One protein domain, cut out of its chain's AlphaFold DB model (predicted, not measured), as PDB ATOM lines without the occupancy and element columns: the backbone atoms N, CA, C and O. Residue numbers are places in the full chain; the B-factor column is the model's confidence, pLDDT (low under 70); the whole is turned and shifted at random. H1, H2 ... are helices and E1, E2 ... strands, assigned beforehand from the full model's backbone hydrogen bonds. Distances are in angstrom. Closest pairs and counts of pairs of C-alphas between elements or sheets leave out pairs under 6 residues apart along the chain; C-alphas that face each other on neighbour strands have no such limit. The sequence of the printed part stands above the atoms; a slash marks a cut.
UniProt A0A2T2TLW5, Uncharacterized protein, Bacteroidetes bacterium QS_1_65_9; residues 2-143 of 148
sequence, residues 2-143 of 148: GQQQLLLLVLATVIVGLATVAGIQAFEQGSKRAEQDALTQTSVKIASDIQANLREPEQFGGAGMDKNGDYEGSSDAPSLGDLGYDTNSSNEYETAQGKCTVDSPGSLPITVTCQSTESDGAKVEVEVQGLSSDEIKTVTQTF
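What this domain is: This is residues 2 to 143 of the 148 residues of an uncharacterized protein of Bacteroidetes bacterium QS_1_65_9 (UniProt A0A2T2TLW5). One very long helix, H1, sticks out of a small head as a bare shaft over residues 2 to 31, and its later part lies along one face of a sheet of four strands, E1 to E4. A long stretch without a named element, residues 56 to 97, leads from the far end of H1 back to the edge strand E1. The printed part has 142 residues with one named helix followed by four named strands, in the order E1 - E2 - E3 - E4 across an antiparallel sheet. The class is mixed, helices and strands. The whole is extended, a rod spanning 88 by 32 by 20 A, with a radius of gyration of the C-alphas of 23.4 A.

How they stand to each other: H1, residues 2 to 55, has every O i to N i+4 pair within hydrogen-bond range. The strands E1, residues 98 to 103, E2, residues 110 to 116, E3, residues 123 to 128, and E4, residues 136 to 142, form a meander, each strand the antiparallel neighbour of the one before. With H1 on one face of this twisted sheet there are two layers. H1 lies over E2 and E3 at a height over the sheet of 10.4 A. It runs along the strands, at 24 degrees to E2 on the local plane. The closest C-alphas of H1 and E2 are those of Ser 43 and Cys 114, 6.1 A apart; those of H1 and E3 are Thr 40 and Val 124, 6.2 A apart. In the hairpin of E1 and E2, N 101 and O 113 are within hydrogen-bond range at 2.8 A. In the hairpin of E2 and E3, N 112 and O 126 are at 2.8 A. In the hairpin of E3 and E4, N 125 and O 140 are at 2.8 A. The edge strands E1 and E4 are apart. Residues 93 to 94 make a short antiparallel pairing with residues 99 to 100 of E1.

Where its parts are: H1 begins at C-alpha 2, (-148.796, -147.893, -147.647), and ends at C-alpha 55, (-94.012, -124.808, -93.981), 80.1 A from first to last C-alpha. E1 measures 16.5 A, E2 20.0 A, E3 16.6 A and E4 17.6 A. E4 ends at C-alpha 142, (-102.251, -129.588, -122.033).

The domain as a whole: The C-alphas of Gly 2 and Gln 59 are the two farthest apart, at 88.1 A. Without residues 2 to 31, which stand free, the body spans 42 by 30 by 18 A. The printed part has no cut. The link from H1 to E1 is long, with 42 residues; the other three are short. The mean pLDDT of the printed part is 81.2, and 25 residues are under 70, among them 72 to 77, 130 to 136 and 138 to 143.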
ATOM      1  N   GLY A   2    -150.038-147.245-148.126       79.19
ATOM      2  CA  GLY A   2    -148.796-147.893-147.647       79.19
ATOM      3  C   GLY A   2    -147.492-147.101-147.866       79.19
ATOM      4  O   GLY A   2    -146.594-147.150-147.036       79.19
ATOM      5  N   GLN A   3    -147.405-146.292-148.929       80.00
ATOM      6  CA  GLN A   3    -146.207-145.493-149.231       80.00
ATOM      7  C   GLN A   3    -145.959-144.347-148.228       80.00
ATOM      8  O   GLN A   3    -144.812-144.040-147.924       80.00
ATOM      9  N   GLN A   4    -147.016-143.738-147.673       79.50
ATOM     10  CA  GLN A   4    -146.872-142.684-146.656       79.50
ATOM     11  C   GLN A   4    -146.494-143.253-145.285       79.50
ATOM     12  O   GLN A   4    -145.691-142.653-144.578       79.50
ATOM     13  N   GLN A   5    -147.003-144.437-144.927       82.19
ATOM     14  CA  GLN A   5    -146.589-145.118-143.696       82.19
ATOM     15  C   GLN A   5    -145.121-145.551-143.736       82.19
ATOM     16  O   GLN A   5    -144.427-145.434-142.729       82.19
ATOM     17  N   LEU A   6    -144.624-145.989-144.897       89.38
ATOM     18  CA  LEU A   6    -143.216-146.355-145.048       89.38
ATOM     19  C   LEU A   6    -142.278-145.154-144.874       89.38
ATOM     20  O   LEU A   6    -141.233-145.288-144.244       89.38
ATOM     21  N   LEU A   7    -142.664-143.969-145.359       90.56
ATOM     22  CA  LEU A   7    -141.849-142.760-145.198       90.56
ATOM     23  C   LEU A   7    -141.731-142.313-143.739       90.56
ATOM     24  O   LEU A   7    -140.646-141.926-143.308       90.56
ATOM     25  N   LEU A   8    -142.817-142.400-142.965       91.75
ATOM     26  CA  LEU A   8    -142.786-142.043-141.544       91.75
ATOM     27  C   LEU A   8    -141.911-142.995-140.727       91.75
ATOM     28  O   LEU A   8    -141.211-142.553-139.819       91.75
ATOM     29  N   LEU A   9    -141.909-144.283-141.077       91.88
ATOM     30  CA  LEU A   9    -141.063-145.272-140.414       91.88
ATOM     31  C   LEU A   9    -139.580-144.982-140.668       91.88
ATOM     32  O   LEU A   9    -138.794-144.931-139.723       91.88
ATOM     33  N   VAL A  10    -139.206-144.716-141.921       94.88
ATOM     34  CA  VAL A  10    -137.820-144.375-142.272       94.88
ATOM     35  C   VAL A  10    -137.374-143.102-141.554       94.88
ATOM     36  O   VAL A  10    -136.315-143.093-140.927       94.88
ATOM     37  N   LEU A  11    -138.204-142.056-141.561       94.56
ATOM     38  CA  LEU A  11    -137.899-140.806-140.867       94.56
ATOM     39  C   LEU A  11    -137.666-141.026-139.363       94.56
ATOM     40  O   LEU A  11    -136.686-140.520-138.818       94.56
ATOM     41  N   ALA A  12    -138.505-141.833-138.707       95.31
ATOM     42  CA  ALA A  12    -138.331-142.166-137.295       95.31
ATOM     43  C   ALA A  12    -136.991-142.878-137.029       95.31
ATOM     44  O   ALA A  12    -136.276-142.512-136.099       95.31
ATOM     45  N   THR A  13    -136.612-143.848-137.867       95.56
ATOM     46  CA  THR A  13    -135.340-144.576-137.692       95.56
ATOM     47  C   THR A  13    -134.106-143.691-137.883       95.56
ATOM     48  O   THR A  13    -133.140-143.836-137.139       95.56
ATOM     49  N   VAL A  14    -134.149-142.729-138.815       96.69
ATOM     50  CA  VAL A  14    -133.043-141.781-139.040       96.69
ATOM     51  C   VAL A  14    -132.853-140.861-137.835       96.69
ATOM     52  O   VAL A  14    -131.723-140.652-137.397       96.69
ATOM     53  N   ILE A  15    -133.949-140.350-137.264       96.00
ATOM     54  CA  ILE A  15    -133.890-139.471-136.087       96.00
ATOM     55  C   ILE A  15    -133.272-140.212-134.895       96.00
ATOM     56  O   ILE A  15    -132.374-139.678-134.247       96.00
ATOM     57  N   VAL A  16    -133.701-141.453-134.634       97.31
ATOM     58  CA  VAL A  16    -133.137-142.268-133.544       97.31
ATOM     59  C   VAL A  16    -131.653-142.557-133.786       97.31
ATOM     60  O   VAL A  16    -130.852-142.410-132.864       97.31
ATOM     61  N   GLY A  17    -131.263-142.885-135.021       97.00
ATOM     62  CA  GLY A  17    -129.861-143.125-135.376       97.00
ATOM     63  C   GLY A  17    -128.963-141.931-135.047       97.00
ATOM     64  O   GLY A  17    -127.979-142.078-134.323       97.00
ATOM     65  N   LEU A  18    -129.337-140.727-135.488       95.38
ATOM     66  CA  LEU A  18    -128.555-139.517-135.213       95.38
ATOM     67  C   LEU A  18    -128.538-139.150-133.723       95.38
ATOM     68  O   LEU A  18    -127.493-138.758-133.203       95.38
ATOM     69  N   ALA A  19    -129.662-139.323-133.020       96.12
ATOM     70  CA  ALA A  19    -129.741-139.055-131.587       96.12
ATOM     71  C   ALA A  19    -128.819-139.976-130.770       96.12
ATOM     72  O   ALA A  19    -128.169-139.511-129.837       96.12
ATOM     73  N   THR A  20    -128.716-141.262-131.130       96.69
ATOM     74  CA  THR A  20    -127.820-142.201-130.429       96.69
ATOM     75  C   THR A  20    -126.346-141.853-130.613       96.69
ATOM     76  O   THR A  20    -125.605-141.843-129.635       96.69
ATOM     77  N   VAL A  21    -125.929-141.486-131.830       95.81
ATOM     78  CA  VAL A  21    -124.540-141.076-132.097       95.81
ATOM     79  C   VAL A  21    -124.194-139.794-131.336       95.81
ATOM     80  O   VAL A  21    -123.154-139.737-130.685       95.81
ATOM     81  N   ALA A  22    -125.082-138.795-131.348       94.56
ATOM     82  CA  ALA A  22    -124.883-137.564-130.582       94.56
ATOM     83  C   ALA A  22    -124.842-137.822-129.064       94.56
ATOM     84  O   ALA A  22    -124.040-137.217-128.355       94.56
ATOM     85  N   GLY A  23    -125.673-138.743-128.566       95.12
ATOM     86  CA  GLY A  23    -125.681-139.146-127.160       95.12
ATOM     87  C   GLY A  23    -124.371-139.804-126.720       95.12
ATOM     88  O   GLY A  23    -123.843-139.452-125.668       95.12
ATOM     89  N   ILE A  24    -123.823-140.706-127.538       94.62
ATOM     90  CA  ILE A  24    -122.539-141.371-127.263       94.62
ATOM     91  C   ILE A  24    -121.400-140.347-127.248       94.62
ATOM     92  O   ILE A  24    -120.645-140.298-126.282       94.62
ATOM     93  N   GLN A  25    -121.329-139.468-128.253       93.06
ATOM     94  CA  GLN A  25    -120.287-138.436-128.310       93.06
ATOM     95  C   GLN A  25    -120.340-137.489-127.104       93.06
ATOM     96  O   GLN A  25    -119.305-137.142-126.538       93.06
ATOM     97  N   ALA A  26    -121.540-137.084-126.676       92.12
ATOM     98  CA  ALA A  26    -121.704-136.243-125.495       92.12
ATOM     99  C   ALA A  26    -121.268-136.959-124.207       92.12
ATOM    100  O   ALA A  26    -120.659-136.337-123.336       92.12
ATOM    101  N   PHE A  27    -121.553-138.258-124.091       93.19
ATOM    102  CA  PHE A  27    -121.122-139.074-122.959       93.19
ATOM    103  C   PHE A  27    -119.595-139.219-122.907       93.19
ATOM    104  O   PHE A  27    -118.999-138.975-121.861       93.19
ATOM    105  N   GLU A  28    -118.956-139.534-124.037       89.88
ATOM    106  CA  GLU A  28    -117.496-139.648-124.142       89.88
ATOM    107  C   GLU A  28    -116.801-138.329-123.782       89.88
ATOM    108  O   GLU A  28    -115.882-138.311-122.965       89.88
ATOM    109  N   GLN A  29    -117.283-137.200-124.312       88.25
ATOM    110  CA  GLN A  29    -116.766-135.874-123.950       88.25
ATOM    111  C   GLN A  29    -116.978-135.551-122.465       88.25
ATOM    112  O   GLN A  29    -116.131-134.905-121.849       88.25
ATOM    113  N   GLY A  30    -118.102-135.984-121.886       88.75
ATOM    114  CA  GLY A  30    -118.380-135.837-120.460       88.75
ATOM    115  C   GLY A  30    -117.394-136.614-119.587       88.75
ATOM    116  O   GLY A  30    -116.861-136.043-118.638       88.75
ATOM    117  N   SER A  31    -117.106-137.872-119.942       86.56
ATOM    118  CA  SER A  31    -116.112-138.702-119.240       86.56
ATOM    119  C   SER A  31    -114.727-138.067-119.296       86.56
ATOM    120  O   SER A  31    -114.109-137.853-118.256       86.56
ATOM    121  N   LYS A  32    -114.292-137.646-120.492       85.31
ATOM    122  CA  LYS A  32    -112.994-136.984-120.684       85.31
ATOM    123  C   LYS A  32    -112.850-135.724-119.829       85.31
ATOM    124  O   LYS A  32    -111.819-135.524-119.199       85.31
ATOM    125  N   ARG A  33    -113.881-134.873-119.765       85.19
ATOM    126  CA  ARG A  33    -113.852-133.666-118.913       85.19
ATOM    127  C   ARG A  33    -113.762-134.017-117.428       85.19
ATOM    128  O   ARG A  33    -112.961-133.422-116.721       85.19
ATOM    129  N   ALA A  34    -114.528-135.007-116.971       87.25
ATOM    130  CA  ALA A  34    -114.481-135.443-115.577       87.25
ATOM    131  C   ALA A  34    -113.095-135.992-115.185       87.25
ATOM    132  O   ALA A  34    -112.617-135.731-114.082       87.25
ATOM    133  N   GLU A  35    -112.429-136.711-116.089       85.94
ATOM    134  CA  GLU A  35    -111.053-137.184-115.893       85.94
ATOM    135  C   GLU A  35    -110.052-136.024-115.814       85.94
ATOM    136  O   GLU A  35    -109.195-136.005-114.931       85.94
ATOM    137  N   GLN A  36    -110.184-135.025-116.690       84.56
ATOM    138  CA  GLN A  36    -109.348-133.819-116.680       84.56
ATOM    139  C   GLN A  36    -109.513-133.005-115.389       84.56
ATOM    140  O   GLN A  36    -108.522-132.562-114.801       84.56
ATOM    141  N   ASP A  37    -110.749-132.858-114.911       88.00
ATOM    142  CA  ASP A  37    -111.051-132.189-113.645       88.00
ATOM    143  C   ASP A  37    -110.462-132.960-112.453       88.00
ATOM    144  O   ASP A  37    -109.866-132.363-111.553       88.00
ATOM    145  N   ALA A  38    -110.568-134.292-112.459       88.12
ATOM    146  CA  ALA A  38    -110.000-135.149-111.420       88.12
ATOM    147  C   ALA A  38    -108.463-135.093-111.387       88.12
ATOM    148  O   ALA A  38    -107.872-135.015-110.305       88.12
ATOM    149  N   LEU A  39    -107.806-135.078-112.554       86.75
ATOM    150  CA  LEU A  39    -106.356-134.887-112.652       86.75
ATOM    151  C   LEU A  39    -105.948-133.526-112.099       86.75
ATOM    152  O   LEU A  39    -105.064-133.459-111.249       86.75
ATOM    153  N   THR A  40    -106.639-132.462-112.504       87.12
ATOM    154  CA  THR A  40    -106.365-131.100-112.026       87.12
ATOM    155  C   THR A  40    -106.531-130.995-110.511       87.12
ATOM    156  O   THR A  40    -105.664-130.450-109.827       87.12
ATOM    157  N   GLN A  41    -107.604-131.569-109.963       89.31
ATOM    158  CA  GLN A  41    -107.830-131.616-108.519       89.31
ATOM    159  C   GLN A  41    -106.706-132.368-107.793       89.31
ATOM    160  O   GLN A  41    -106.242-131.911-106.748       89.31
ATOM    161  N   THR A  42    -106.245-133.488-108.351       89.69
ATOM    162  CA  THR A  42    -105.143-134.273-107.779       89.69
ATOM    163  C   THR A  42    -103.837-133.481-107.794       89.69
ATOM    164  O   THR A  42    -103.168-133.403-106.765       89.69
ATOM    165  N   SER A  43    -103.501-132.821-108.907       87.06
ATOM    166  CA  SER A  43    -102.291-131.994-109.011       87.06
ATOM    167  C   SER A  43    -102.289-130.844-108.006       87.06
ATOM    168  O   SER A  43    -101.285-130.611-107.339       87.06
ATOM    169  N   VAL A  44    -103.418-130.140-107.859       87.56
ATOM    170  CA  VAL A  44    -103.548-129.026-106.903       87.56
ATOM    171  C   VAL A  44    -103.480-129.520-105.460       87.56
ATOM    172  O   VAL A  44    -102.878-128.854-104.613       87.56
ATOM    173  N   LYS A  45    -104.055-130.692-105.167       90.06
ATOM    174  CA  LYS A  45    -103.957-131.309-103.841       90.06
ATOM    175  C   LYS A  45    -102.499-131.615-103.487       90.06
ATOM    176  O   LYS A  45    -102.037-131.157-102.451       90.06
ATOM    177  N   ILE A  46    -101.771-132.298-104.371       88.56
ATOM    178  CA  ILE A  46    -100.350-132.616-104.162       88.56
ATOM    179  C   ILE A  46     -99.531-131.330-103.999       88.56
ATOM    180  O   ILE A  46     -98.730-131.228-103.077       88.56
ATOM    181  N   ALA A  47     -99.771-130.311-104.830       86.31
ATOM    182  CA  ALA A  47     -99.098-129.018-104.700       86.31
ATOM    183  C   ALA A  47     -99.373-128.335-103.346       86.31
ATOM    184  O   ALA A  47     -98.481-127.720-102.762       86.31
ATOM    185  N   SER A  48    -100.593-128.470-102.819       87.06
ATOM    186  CA  SER A  48    -100.959-127.948-101.497       87.06
ATOM    187  C   SER A  48    -100.271-128.716-100.366       87.06
ATOM    188  O   SER A  48     -99.809-128.098 -99.408       87.06
ATOM    189  N   ASP A  49    -100.160-130.039-100.488       88.12
ATOM    190  CA  ASP A  49     -99.456-130.884 -99.519       88.12
ATOM    191  C   ASP A  49     -97.948-130.581 -99.516       88.12
ATOM    192  O   ASP A  49     -97.350-130.462 -98.449       88.12
ATOM    193  N   ILE A  50     -97.351-130.343-100.691       85.44
ATOM    194  CA  ILE A  50     -95.969-129.855-100.822       85.44
ATOM    195  C   ILE A  50     -95.805-128.524-100.087       85.44
ATOM    196  O   ILE A  50     -94.895-128.381 -99.276       85.44
ATOM    197  N   GLN A  51     -96.696-127.552-100.309       83.25
ATOM    198  CA  GLN A  51     -96.639-126.283 -99.579       83.25
ATOM    199  C   GLN A  51     -96.762-126.458 -98.066       83.25
ATOM    200  O   GLN A  51     -96.102-125.741 -97.313       83.25
ATOM    201  N   ALA A  52     -97.616-127.373 -97.605       84.56
ATOM    202  CA  ALA A  52     -97.748-127.669 -96.186       84.56
ATOM    203  C   ALA A  52     -96.448-128.262 -95.623       84.56
ATOM    204  O   ALA A  52     -95.969-127.784 -94.597       84.56
ATOM    205  N   ASN A  53     -95.840-129.211 -96.337       84.50
ATOM    206  CA  ASN A  53     -94.570-129.825 -95.958       84.50
ATOM    207  C   ASN A  53     -93.411-128.811 -95.934       84.50
ATOM    208  O   ASN A  53     -92.604-128.825 -95.010       84.50
ATOM    209  N   LEU A  54     -93.376-127.862 -96.877       81.75
ATOM    210  CA  LEU A  54     -92.392-126.772 -96.894       81.75
ATOM    211  C   LEU A  54     -92.545-125.791 -95.719       81.75
ATOM    212  O   LEU A  54     -91.574-125.154 -95.313       81.75
ATOM    213  N   ARG A  55     -93.759-125.637 -95.175       80.75
ATOM    214  CA  ARG A  55     -94.012-124.808 -93.981       80.75
ATOM    215  C   ARG A  55     -93.670-125.532 -92.680       80.75
ATOM    216  O   ARG A  55     -93.525-124.874 -91.649       80.75
ATOM    217  N   GLU A  56     -93.595-126.856 -92.704       82.25
ATOM    218  CA  GLU A  56     -93.280-127.659 -91.533       82.25
ATOM    219  C   GLU A  56     -91.754-127.718 -91.326       82.25
ATOM    220  O   GLU A  56     -91.018-128.005 -92.270       82.25
ATOM    221  N   PRO A  57     -91.238-127.410 -90.118       78.19
ATOM    222  CA  PRO A  57     -89.801-127.468 -89.858       78.19
ATOM    223  C   PRO A  57     -89.254-128.896 -89.947       78.19
ATOM    224  O   PRO A  57     -89.936-129.849 -89.564       78.19
ATOM    225  N   GLU A  58     -87.972-129.034 -90.292       78.75
ATOM    226  CA  GLU A  58     -87.268-130.330 -90.367       78.75
ATOM    227  C   GLU A  58     -87.389-131.156 -89.074       78.75
ATOM    228  O   GLU A  58     -87.554-132.373 -89.105       78.75
ATOM    229  N   GLN A  59     -87.413-130.497 -87.910       76.50
ATOM    230  CA  GLN A  59     -87.561-131.161 -86.606       76.50
ATOM    231  C   GLN A  59     -88.887-131.924 -86.435       76.50
ATOM    232  O   GLN A  59     -88.987-132.768 -85.542       76.50
ATOM    233  N   PHE A  60     -89.891-131.628 -87.264       79.62
ATOM    234  CA  PHE A  60     -91.196-132.289 -87.277       79.62
ATOM    235  C   PHE A  60     -91.404-133.192 -88.506       79.62
ATOM    236  O   PHE A  60     -92.453-133.814 -88.621       79.62
ATOM    237  N   GLY A  61     -90.391-133.340 -89.371       73.94
ATOM    238  CA  GLY A  61     -90.453-134.190 -90.567       73.94
ATOM    239  C   GLY A  61     -90.899-133.476 -91.848       73.94
ATOM    240  O   GLY A  61     -91.197-134.146 -92.832       73.94
ATOM    241  N   GLY A  62     -90.952-132.140 -91.847       78.19
ATOM    242  CA  GLY A  62     -91.119-131.342 -93.065       78.19
ATOM    243  C   GLY A  62     -89.791-131.027 -93.754       78.19
ATOM    244  O   GLY A  62     -88.723-131.227 -93.177       78.19
ATOM    245  N   ALA A  63     -89.841-130.495 -94.975       76.94
ATOM    246  CA  ALA A  63     -88.641-130.061 -95.691       76.94
ATOM    247  C   ALA A  63     -88.001-128.806 -95.063       76.94
ATOM    248  O   ALA A  63     -86.780-128.651 -95.113       76.94
ATOM    249  N   GLY A  64     -88.811-127.937 -94.441       74.81
ATOM    250  CA  GLY A  64     -88.380-126.643 -93.909       74.81
ATOM    251  C   GLY A  64     -87.870-125.692 -94.999       74.81
ATOM    252  O   GLY A  64     -87.240-126.097 -95.969       74.81
ATOM    253  N   MET A  65     -88.131-124.398 -94.857       76.88
ATOM    254  CA  MET A  65     -87.696-123.393 -95.831       76.88
ATOM    255  C   MET A  65     -86.932-122.281 -95.142       76.88
ATOM    256  O   MET A  65     -87.412-121.691 -94.169       76.88
ATOM    257  N   ASP A  66     -85.744-122.006 -95.664       74.88
ATOM    258  CA  ASP A  66     -84.869-120.978 -95.143       74.88
ATOM    259  C   ASP A  66     -85.334-119.590 -95.626       74.88
ATOM    260  O   ASP A  66     -86.298-119.425 -96.380       74.88
ATOM    261  N   LYS A  67     -84.651-118.532 -95.176       69.62
ATOM    262  CA  LYS A  67     -85.004-117.154 -95.569       69.62
ATOM    263  C   LYS A  67     -84.662-116.823 -97.026       69.62
ATOM    264  O   LYS A  67     -85.085-115.770 -97.507       69.62
ATOM    265  N   ASN A  68     -83.880-117.668 -97.686       70.25
ATOM    266  CA  ASN A  68     -83.417-117.511 -99.056       70.25
ATOM    267  C   ASN A  68     -84.300-118.289-100.051       70.25
ATOM    268  O   ASN A  68     -84.213-118.029-101.249       70.25
ATOM    269  N   GLY A  69     -85.191-119.157 -99.558       68.75
ATOM    270  CA  GLY A  69     -86.051-120.016-100.373       68.75
ATOM    271  C   GLY A  69     -85.428-121.375-100.707       68.75
ATOM    272  O   GLY A  69     -85.902-122.041-101.629       68.75
ATOM    273  N   ASP A  70     -84.383-121.754 -99.971       73.69
ATOM    274  CA  ASP A  70     -83.714-123.051-100.025       73.69
ATOM    275  C   ASP A  70     -84.253-123.964 -98.904       73.69
ATOM    276  O   ASP A  70     -84.760-123.490 -97.882       73.69
ATOM    277  N   TYR A  71     -84.151-125.285 -99.070       73.50
ATOM    278  CA  TYR A  71     -84.594-126.230 -98.040       73.50
ATOM    279  C   TYR A  71     -83.648-126.197 -96.826       73.50
ATOM    280  O   TYR A  71     -82.428-126.234 -96.994       73.50
ATOM    281  N   GLU A  72     -84.185-126.122 -95.599       68.88
ATOM    282  CA  GLU A  72     -83.353-126.009 -94.379       68.88
ATOM    283  C   GLU A  72     -82.630-127.318 -94.012       68.88
ATOM    284  O   GLU A  72     -81.598-127.271 -93.338       68.88
ATOM    285  N   GLY A  73     -83.155-128.467 -94.456       59.81
ATOM    286  CA  GLY A  73     -82.669-129.801 -94.101       59.81
ATOM    287  C   GLY A  73     -81.724-130.461 -95.106       59.81
ATOM    288  O   GLY A  73     -81.392-129.920 -96.164       59.81
ATOM    289  N   SER A  74     -81.261-131.673 -94.778       52.19
ATOM    290  CA  SER A  74     -80.330-132.429 -95.624       52.19
ATOM    291  C   SER A  74     -80.953-132.846 -96.965       52.19
ATOM    292  O   SER A  74     -81.476-133.942 -97.096       52.19
ATOM    293  N   SER A  75     -80.781-132.000 -97.980       50.94
ATOM    294  CA  SER A  75     -80.702-132.326 -99.421       50.94
ATOM    295  C   SER A  75     -81.929-132.894-100.144       50.94
ATOM    296  O   SER A  75     -81.940-132.811-101.371       50.94
ATOM    297  N   ASP A  76     -82.942-133.418 -99.461       64.31
ATOM    298  CA  ASP A  76     -84.064-134.064-100.139       64.31
ATOM    299  C   ASP A  76     -85.273-133.131-100.171       64.31
ATOM    300  O   ASP A  76     -85.946-132.862 -99.178       64.31
ATOM    301  N   ALA A  77     -85.506-132.581-101.355       69.81
ATOM    302  CA  ALA A  77     -86.708-131.836-101.659       69.81
ATOM    303  C   ALA A  77     -87.939-132.768-101.543       69.81
ATOM    304  O   ALA A  77     -87.802-133.973-101.771       69.81
ATOM    305  N   PRO A  78     -89.129-132.255-101.171       77.56
ATOM    306  CA  PRO A  78     -90.247-133.102-100.765       77.56
ATOM    307  C   PRO A  78     -90.681-134.030-101.900       77.56
ATOM    308  O   PRO A  78     -91.159-133.579-102.946       77.56
ATOM    309  N   SER A  79     -90.538-135.334-101.673       83.75
ATOM    310  CA  SER A  79     -90.990-136.359-102.605       83.75
ATOM    311  C   SER A  79     -92.422-136.791-102.289       83.75
ATOM    312  O   SER A  79     -92.945-136.589-101.193       83.75
ATOM    313  N   LEU A  80     -93.078-137.449-103.246       86.00
ATOM    314  CA  LEU A  80     -94.419-138.010-103.038       86.00
ATOM    315  C   LEU A  80     -94.474-138.999-101.860       86.00
ATOM    316  O   LEU A  80     -95.478-139.033-101.149       86.00
ATOM    317  N   GLY A  81     -93.399-139.757-101.627       82.94
ATOM    318  CA  GLY A  81     -93.311-140.689-100.502       82.94
ATOM    319  C   GLY A  81     -93.276-139.979 -99.147       82.94
ATOM    320  O   GLY A  81     -93.958-140.411 -98.219       82.94
ATOM    321  N   ASP A  82     -92.568-138.850 -99.050       80.88
ATOM    322  CA  ASP A  82     -92.488-138.042 -97.820       80.88
ATOM    323  C   ASP A  82     -93.835-137.398 -97.471       80.88
ATOM    324  O   ASP A  82     -94.184-137.221 -96.305       80.88
ATOM    325  N   LEU A  83     -94.636-137.111 -98.496       84.00
ATOM    326  CA  LEU A  83     -96.006-136.617 -98.372       84.00
ATOM    327  C   LEU A  83     -97.024-137.732 -98.062       84.00
ATOM    328  O   LEU A  83     -98.214-137.455 -97.900       84.00
ATOM    329  N   GLY A  84     -96.581-138.991 -97.984       86.44
ATOM    330  CA  GLY A  84     -97.415-140.145 -97.649       86.44
ATOM    331  C   GLY A  84     -98.223-140.721 -98.815       86.44
ATOM    332  O   GLY A  84     -99.175-141.470 -98.578       86.44
ATOM    333  N   TYR A  85     -97.878-140.390-100.061       89.19
ATOM    334  CA  TYR A  85     -98.469-141.022-101.241       89.19
ATOM    335  C   TYR A  85     -97.819-142.387-101.505       89.19
ATOM    336  O   TYR A  85     -96.606-142.543-101.393       89.19
ATOM    337  N   ASP A  86     -98.634-143.376-101.882       89.25
ATOM    338  CA  ASP A  86     -98.148-144.700-102.284       89.25
ATOM    339  C   ASP A  86     -97.549-144.611-103.693       89.25
ATOM    340  O   ASP A  86     -98.273-144.444-104.681       89.25
ATOM    341  N   THR A  87     -96.220-144.631-103.778       88.69
ATOM    342  CA  THR A  87     -95.493-144.497-105.038       88.69
ATOM    343  C   THR A  87     -95.016-145.841-105.569       88.69
ATOM    344  O   THR A  87     -94.633-146.752-104.834       88.69
ATOM    345  N   ASN A  88     -94.999-145.967-106.894       86.38
ATOM    346  CA  ASN A  88     -94.391-147.115-107.553       86.38
ATOM    347  C   ASN A  88     -92.846-147.040-107.506       86.38
ATOM    348  O   ASN A  88     -92.247-146.083-107.016       86.38
ATOM    349  N   SER A  89     -92.170-148.035-108.087       84.31
ATOM    350  CA  SER A  89     -90.699-148.097-108.153       84.31
ATOM    351  C   SER A  89     -90.025-146.937-108.904       84.31
ATOM    352  O   SER A  89     -88.803-146.827-108.871       84.31
ATOM    353  N   SER A  90     -90.802-146.107-109.602       82.56
ATOM    354  CA  SER A  90     -90.353-144.925-110.344       82.56
ATOM    355  C   SER A  90     -90.692-143.611-109.622       82.56
ATOM    356  O   SER A  90     -90.581-142.553-110.233       82.56
ATOM    357  N   ASN A  91     -91.098-143.659-108.345       83.56
ATOM    358  CA  ASN A  91     -91.575-142.508-107.564       83.56
ATOM    359  C   ASN A  91     -92.801-141.806-108.176       83.56
ATOM    360  O   ASN A  91     -92.988-140.603-108.006       83.56
ATOM    361  N   GLU A  92     -93.650-142.555-108.881       88.94
ATOM    362  CA  GLU A  92     -94.907-142.040-109.421       88.94
ATOM    363  C   GLU A  92     -96.061-142.439-108.503       88.94
ATOM    364  O   GLU A  92     -96.178-143.603-108.114       88.94
ATOM    365  N   TYR A  93     -96.945-141.492-108.203       88.88
ATOM    366  CA  TYR A  93     -98.226-141.770-107.567       88.88
ATOM    367  C   TYR A  93     -99.244-142.160-108.644       88.88
ATOM    368  O   TYR A  93     -99.608-141.341-109.494       88.88
ATOM    369  N   GLU A  94     -99.684-143.419-108.637       88.31
ATOM    370  CA  GLU A  94    -100.664-143.931-109.599       88.31
ATOM    371  C   GLU A  94    -102.093-143.744-109.076       88.31
ATOM    372  O   GLU A  94    -102.475-144.251-108.023       88.31
ATOM    373  N   THR A  95    -102.906-143.029-109.844       83.25
ATOM    374  CA  THR A  95    -104.345-142.867-109.610       83.25
ATOM    375  C   THR A  95    -105.138-143.576-110.697       83.25
ATOM    376  O   THR A  95    -104.603-143.935-111.745       83.25
ATOM    377  N   ALA A  96    -106.447-143.728-110.491       81.81
ATOM    378  CA  ALA A  96    -107.329-144.294-111.509       81.81
ATOM    379  C   ALA A  96    -107.384-143.453-112.802       81.81
ATOM    380  O   ALA A  96    -107.776-143.974-113.839       81.81
ATOM    381  N   GLN A  97    -107.018-142.168-112.742       81.81
ATOM    382  CA  GLN A  97    -107.092-141.225-113.862       81.81
ATOM    383  C   GLN A  97    -105.737-140.973-114.535       81.81
ATOM    384  O   GLN A  97    -105.689-140.457-115.654       81.81
ATOM    385  N   GLY A  98    -104.630-141.295-113.861       85.56
ATOM    386  CA  GLY A  98    -103.290-141.000-114.352       85.56
ATOM    387  C   GLY A  98    -102.182-141.168-113.319       85.56
ATOM    388  O   GLY A  98    -102.409-141.563-112.178       85.56
ATOM    389  N   LYS A  99    -100.965-140.836-113.734       90.00
ATOM    390  CA  LYS A  99     -99.741-140.894-112.934       90.00
ATOM    391  C   LYS A  99     -99.306-139.486-112.564       90.00
ATOM    392  O   LYS A  99     -99.298-138.613-113.430       90.00
ATOM    393  N   CYS A 100     -98.923-139.273-111.315       89.69
ATOM    394  CA  CYS A 100     -98.386-138.007-110.840       89.69
ATOM    395  C   CYS A 100     -96.931-138.161-110.399       89.69
ATOM    396  O   CYS A 100     -96.583-139.129-109.727       89.69
ATOM    397  N   THR A 101     -96.099-137.188-110.745       90.00
ATOM    398  CA  THR A 101     -94.706-137.063-110.316       90.00
ATOM    399  C   THR A 101     -94.461-135.671-109.759       90.00
ATOM    400  O   THR A 101     -95.178-134.717-110.072       90.00
ATOM    401  N   VAL A 102     -93.443-135.561-108.913       87.94
ATOM    402  CA  VAL A 102     -92.980-134.291-108.356       87.94
ATOM    403  C   VAL A 102     -91.528-134.124-108.769       87.94
ATOM    404  O   VAL A 102     -90.705-134.993-108.494       87.94
ATOM    405  N   ASP A 103     -91.242-133.033-109.469       87.25
ATOM    406  CA  ASP A 103     -89.892-132.572-109.762       87.25
ATOM    407  C   ASP A 103     -89.563-131.430-108.809       87.25
ATOM    408  O   ASP A 103     -90.149-130.345-108.856       87.25
ATOM    409  N   SER A 104     -88.658-131.716-107.891       80.88
ATOM    410  CA  SER A 104     -88.321-130.853-106.778       80.88
ATOM    411  C   SER A 104     -86.834-130.510-106.878       80.88
ATOM    412  O   SER A 104     -86.000-131.192-106.270       80.88
ATOM    413  N   PRO A 105     -86.462-129.499-107.691       71.00
ATOM    414  CA  PRO A 105     -85.087-129.019-107.714       71.00
ATOM    415  C   PRO A 105     -84.716-128.532-106.308       71.00
ATOM    416  O   PRO A 105     -85.595-128.183-105.525       71.00
ATOM    417  N   GLY A 106     -83.423-128.518-105.965       70.38
ATOM    418  CA  GLY A 106     -82.887-128.152-104.636       70.38
ATOM    419  C   GLY A 106     -83.301-126.774-104.075       70.38
ATOM    420  O   GLY A 106     -82.869-126.413-102.988       70.38
ATOM    421  N   SER A 107     -84.118-126.025-104.813       72.50
ATOM    422  CA  SER A 107     -84.749-124.752-104.484       72.50
ATOM    423  C   SER A 107     -86.126-124.682-105.163       72.50
ATOM    424  O   SER A 107     -86.414-125.451-106.080       72.50
ATOM    425  N   LEU A 108     -86.958-123.701-104.812       74.38
ATOM    426  CA  LEU A 108     -88.167-123.389-105.591       74.38
ATOM    427  C   LEU A 108     -87.844-123.037-107.068       74.38
ATOM    428  O   LEU A 108     -86.762-122.504-107.340       74.38
ATOM    429  N   PRO A 109     -88.780-123.246-108.021       76.88
ATOM    430  CA  PRO A 109     -90.124-123.807-107.847       76.88
ATOM    431  C   PRO A 109     -90.163-125.340-107.916       76.88
ATOM    432  O   PRO A 109     -89.427-125.958-108.680       76.88
ATOM    433  N   ILE A 110     -91.085-125.947-107.165       82.12
ATOM    434  CA  ILE A 110     -91.369-127.389-107.244       82.12
ATOM    435  C   ILE A 110     -92.492-127.616-108.251       82.12
ATOM    436  O   ILE A 110     -93.535-126.968-108.163       82.12
ATOM    437  N   THR A 111     -92.304-128.549-109.180       85.69
ATOM    438  CA  THR A 111     -93.267-128.840-110.246       85.69
ATOM    439  C   THR A 111     -93.946-130.179-110.008       85.69
ATOM    440  O   THR A 111     -93.312-131.229-110.004       85.69
ATOM    441  N   VAL A 112     -95.265-130.166-109.867       87.19
ATOM    442  CA  VAL A 112     -96.100-131.368-109.861       87.19
ATOM    443  C   VAL A 112     -96.596-131.614-111.273       87.19
ATOM    444  O   VAL A 112     -97.281-130.764-111.838       87.19
ATOM    445  N   THR A 113     -96.301-132.784-111.827       87.94
ATOM    446  CA  THR A 113     -96.801-133.212-113.135       87.94
ATOM    447  C   THR A 113     -97.748-134.383-112.959       87.94
ATOM    448  O   THR A 113     -97.321-135.450-112.542       87.94
ATOM    449  N   CYS A 114     -99.017-134.227-113.328       87.75
ATOM    450  CA  CYS A 114     -99.939-135.351-113.462       87.75
ATOM    451  C   CYS A 114    -100.290-135.575-114.930       87.75
ATOM    452  O   CYS A 114    -100.708-134.653-115.632       87.75
ATOM    453  N   GLN A 115    -100.137-136.809-115.392       87.75
ATOM    454  CA  GLN A 115    -100.409-137.217-116.760       87.75
ATOM    455  C   GLN A 115    -101.437-138.343-116.785       87.75
ATOM    456  O   GLN A 115    -101.302-139.337-116.073       87.75
ATOM    457  N   SER A 116    -102.449-138.207-117.637       83.56
ATOM    458  CA  SER A 116    -103.417-139.271-117.876       83.56
ATOM    459  C   SER A 116    -102.752-140.492-118.509       83.56
ATOM    460  O   SER A 116    -101.908-140.362-119.398       83.56
ATOM    461  N   THR A 117    -103.162-141.685-118.080       74.06
ATOM    462  CA  THR A 117    -102.801-142.954-118.730       74.06
ATOM    463  C   THR A 117    -103.581-143.197-120.022       74.06
ATOM    464  O   THR A 117    -103.231-144.096-120.786       74.06
ATOM    465  N   GLU A 118    -104.623-142.403-120.277       67.81
ATOM    466  CA  GLU A 118    -105.431-142.488-121.485       67.81
ATOM    467  C   GLU A 118    -104.697-141.917-122.707       67.81
ATOM    468  O   GLU A 118    -103.847-141.026-122.625       67.81
ATOM    469  N   SER A 119    -105.076-142.414-123.886       55.78
ATOM    470  CA  SER A 119    -104.438-142.105-125.181       55.78
ATOM    471  C   SER A 119    -104.466-140.614-125.566       55.78
ATOM    472  O   SER A 119    -103.748-140.195-126.479       55.78
ATOM    473  N   ASP A 120    -105.286-139.812-124.878       61.47
ATOM    474  CA  ASP A 120    -105.374-138.360-125.056       61.47
ATOM    475  C   ASP A 120    -104.131-137.629-124.523       61.47
ATOM    476  O   ASP A 120    -103.864-136.512-124.946       61.47
ATOM    477  N   GLY A 121    -103.317-138.224-123.644       65.94
ATOM    478  CA  GLY A 121    -102.085-137.582-123.167       65.94
ATOM    479  C   GLY A 121    -102.321-136.264-122.418       65.94
ATOM    480  O   GLY A 121    -101.452-135.391-122.437       65.94
ATOM    481  N   ALA A 122    -103.491-136.111-121.786       73.69
ATOM    482  CA  ALA A 122    -103.805-134.967-120.941       73.69
ATOM    483  C   ALA A 122    -102.748-134.825-119.833       73.69
ATOM    484  O   ALA A 122    -102.486-135.781-119.102       73.69
ATOM    485  N   LYS A 123    -102.136-133.645-119.727       81.94
ATOM    486  CA  LYS A 123    -101.061-133.336-118.777       81.94
ATOM    487  C   LYS A 123    -101.390-132.050-118.030       81.94
ATOM    488  O   LYS A 123    -101.668-131.025-118.657       81.94
ATOM    489  N   VAL A 124    -101.319-132.103-116.707       81.56
ATOM    490  CA  VAL A 124    -101.478-130.954-115.815       81.56
ATOM    491  C   VAL A 124    -100.176-130.752-115.051       81.56
ATOM    492  O   VAL A 124     -99.681-131.673-114.406       81.56
ATOM    493  N   GLU A 125     -99.630-129.543-115.134       82.56
ATOM    494  CA  GLU A 125     -98.437-129.111-114.413       82.56
ATOM    495  C   GLU A 125     -98.783-127.958-113.476       82.56
ATOM    496  O   GLU A 125     -99.321-126.922-113.893       82.56
ATOM    497  N   VAL A 126     -98.467-128.147-112.199       81.12
ATOM    498  CA  VAL A 126     -98.664-127.162-111.139       81.12
ATOM    499  C   VAL A 126     -97.317-126.857-110.510       81.12
ATOM    500  O   VAL A 126     -96.646-127.757-110.022       81.12
ATOM    501  N   GLU A 127     -96.931-125.589-110.508       82.19
ATOM    502  CA  GLU A 127     -95.734-125.109-109.832       82.19
ATOM    503  C   GLU A 127     -96.080-124.525-108.467       82.19
ATOM    504  O   GLU A 127     -97.015-123.732-108.315       82.19
ATOM    505  N   VAL A 128     -95.263-124.870-107.483       79.25
ATOM    506  CA  VAL A 128     -95.212-124.233-106.176       79.25
ATOM    507  C   VAL A 128     -94.028-123.274-106.194       79.25
ATOM    508  O   VAL A 128     -92.878-123.705-106.182       79.25
ATOM    509  N   GLN A 129     -94.307-121.972-106.260       73.19
ATOM    510  CA  GLN A 129     -93.295-120.910-106.370       73.19
ATOM    511  C   GLN A 129     -92.950-120.259-105.025       73.19
ATOM    512  O   GLN A 129     -92.121-119.356-104.982       73.19
ATOM    513  N   GLY A 130     -93.588-120.693-103.937       67.50
ATOM    514  CA  GLY A 130     -93.422-120.095-102.620       67.50
ATOM    515  C   GLY A 130     -94.373-120.664-101.574       67.50
ATOM    516  O   GLY A 130     -95.077-121.650-101.806       67.50
ATOM    517  N   LEU A 131     -94.348-120.041-100.396       66.69
ATOM    518  CA  LEU A 131     -95.038-120.502 -99.192       66.69
ATOM    519  C   LEU A 131     -96.419-119.880 -99.012       66.69
ATOM    520  O   LEU A 131     -97.100-120.239 -98.055       66.69
ATOM    521  N   SER A 132     -96.842-118.936 -99.850       62.62
ATOM    522  CA  SER A 132     -98.197-118.381 -99.800       62.62
ATOM    523  C   SER A 132     -99.146-119.157-100.717       62.62
ATOM    524  O   SER A 132     -98.741-119.750-101.716       62.62
ATOM    525  N   SER A 133    -100.437-119.168-100.380       61.09
ATOM    526  CA  SER A 133    -101.448-119.873-101.182       61.09
ATOM    527  C   SER A 133    -101.613-119.292-102.593       61.09
ATOM    528  O   SER A 133    -102.068-120.001-103.484       61.09
ATOM    529  N   ASP A 134    -101.187-118.046-102.811       62.69
ATOM    530  CA  ASP A 134    -101.187-117.378-104.120       62.69
ATOM    531  C   ASP A 134     -99.988-117.787-105.005       62.69
ATOM    532  O   ASP A 134     -99.921-117.430-106.184       62.69
ATOM    533  N   GLU A 135     -99.033-118.543-104.454       67.12
ATOM    534  CA  GLU A 135     -97.833-119.019-105.153       67.12
ATOM    535  C   GLU A 135     -97.955-120.464-105.658       67.12
ATOM    536  O   GLU A 135     -96.999-120.985-106.233       67.12
ATOM    537  N   ILE A 136     -99.129-121.093-105.515       68.75
ATOM    538  CA  ILE A 136     -99.488-122.279-106.305       68.75
ATOM    539  C   ILE A 136    -100.011-121.791-107.651       68.75
ATOM    540  O   ILE A 136    -101.085-121.193-107.734       68.75
ATOM    541  N   LYS A 137     -99.272-122.061-108.724       70.19
ATOM    542  CA  LYS A 137     -99.679-121.696-110.080       70.19
ATOM    543  C   LYS A 137     -99.817-122.935-110.932       70.19
ATOM    544  O   LYS A 137     -98.878-123.700-111.095       70.19
ATOM    545  N   THR A 138    -100.978-123.113-111.544       67.12
ATOM    546  CA  THR A 138    -101.109-124.063-112.646       67.12
ATOM    547  C   THR A 138    -100.432-123.458-113.871       67.12
ATOM    548  O   THR A 138    -100.915-122.464-114.412       67.12
ATOM    549  N   VAL A 139     -99.293-124.018-114.272       61.31
ATOM    550  CA  VAL A 139     -98.431-123.432-115.311       61.31
ATOM    551  C   VAL A 139     -98.755-123.986-116.685       61.31
ATOM    552  O   VAL A 139     -98.745-123.239-117.659       61.31
ATOM    553  N   THR A 140     -99.113-125.266-116.772       63.50
ATOM    554  CA  THR A 140     -99.530-125.876-118.036       63.50
ATOM    555  C   THR A 140    -100.702-126.820-117.817       63.50
ATOM    556  O   THR A 140    -100.658-127.715-116.984       63.50
ATOM    557  N   GLN A 141    -101.753-126.638-118.609       61.03
ATOM    558  CA  GLN A 141    -102.799-127.634-118.811       61.03
ATOM    559  C   GLN A 141    -102.802-127.962-120.297       61.03
ATOM    560  O   GLN A 141    -103.288-127.181-121.114       61.03
ATOM    561  N   THR A 142    -102.190-129.084-120.662       62.03
ATOM    562  CA  THR A 142    -102.251-129.588-122.033       62.03
ATOM    563  C   THR A 142    -103.311-130.665-122.078       62.03
ATOM    564  O   THR A 142    -103.064-131.817-121.735       62.03
ATOM    565  N   PHE A 143    -104.503-130.286-122.519       58.53
ATOM    566  CA  PHE A 143    -105.516-131.236-122.946       58.53
ATOM    567  C   PHE A 143    -105.358-131.398-124.449       58.53
ATOM    568  O   PHE A 143    -105.490-130.429-125.199       58.53
TER     569      PHE A 143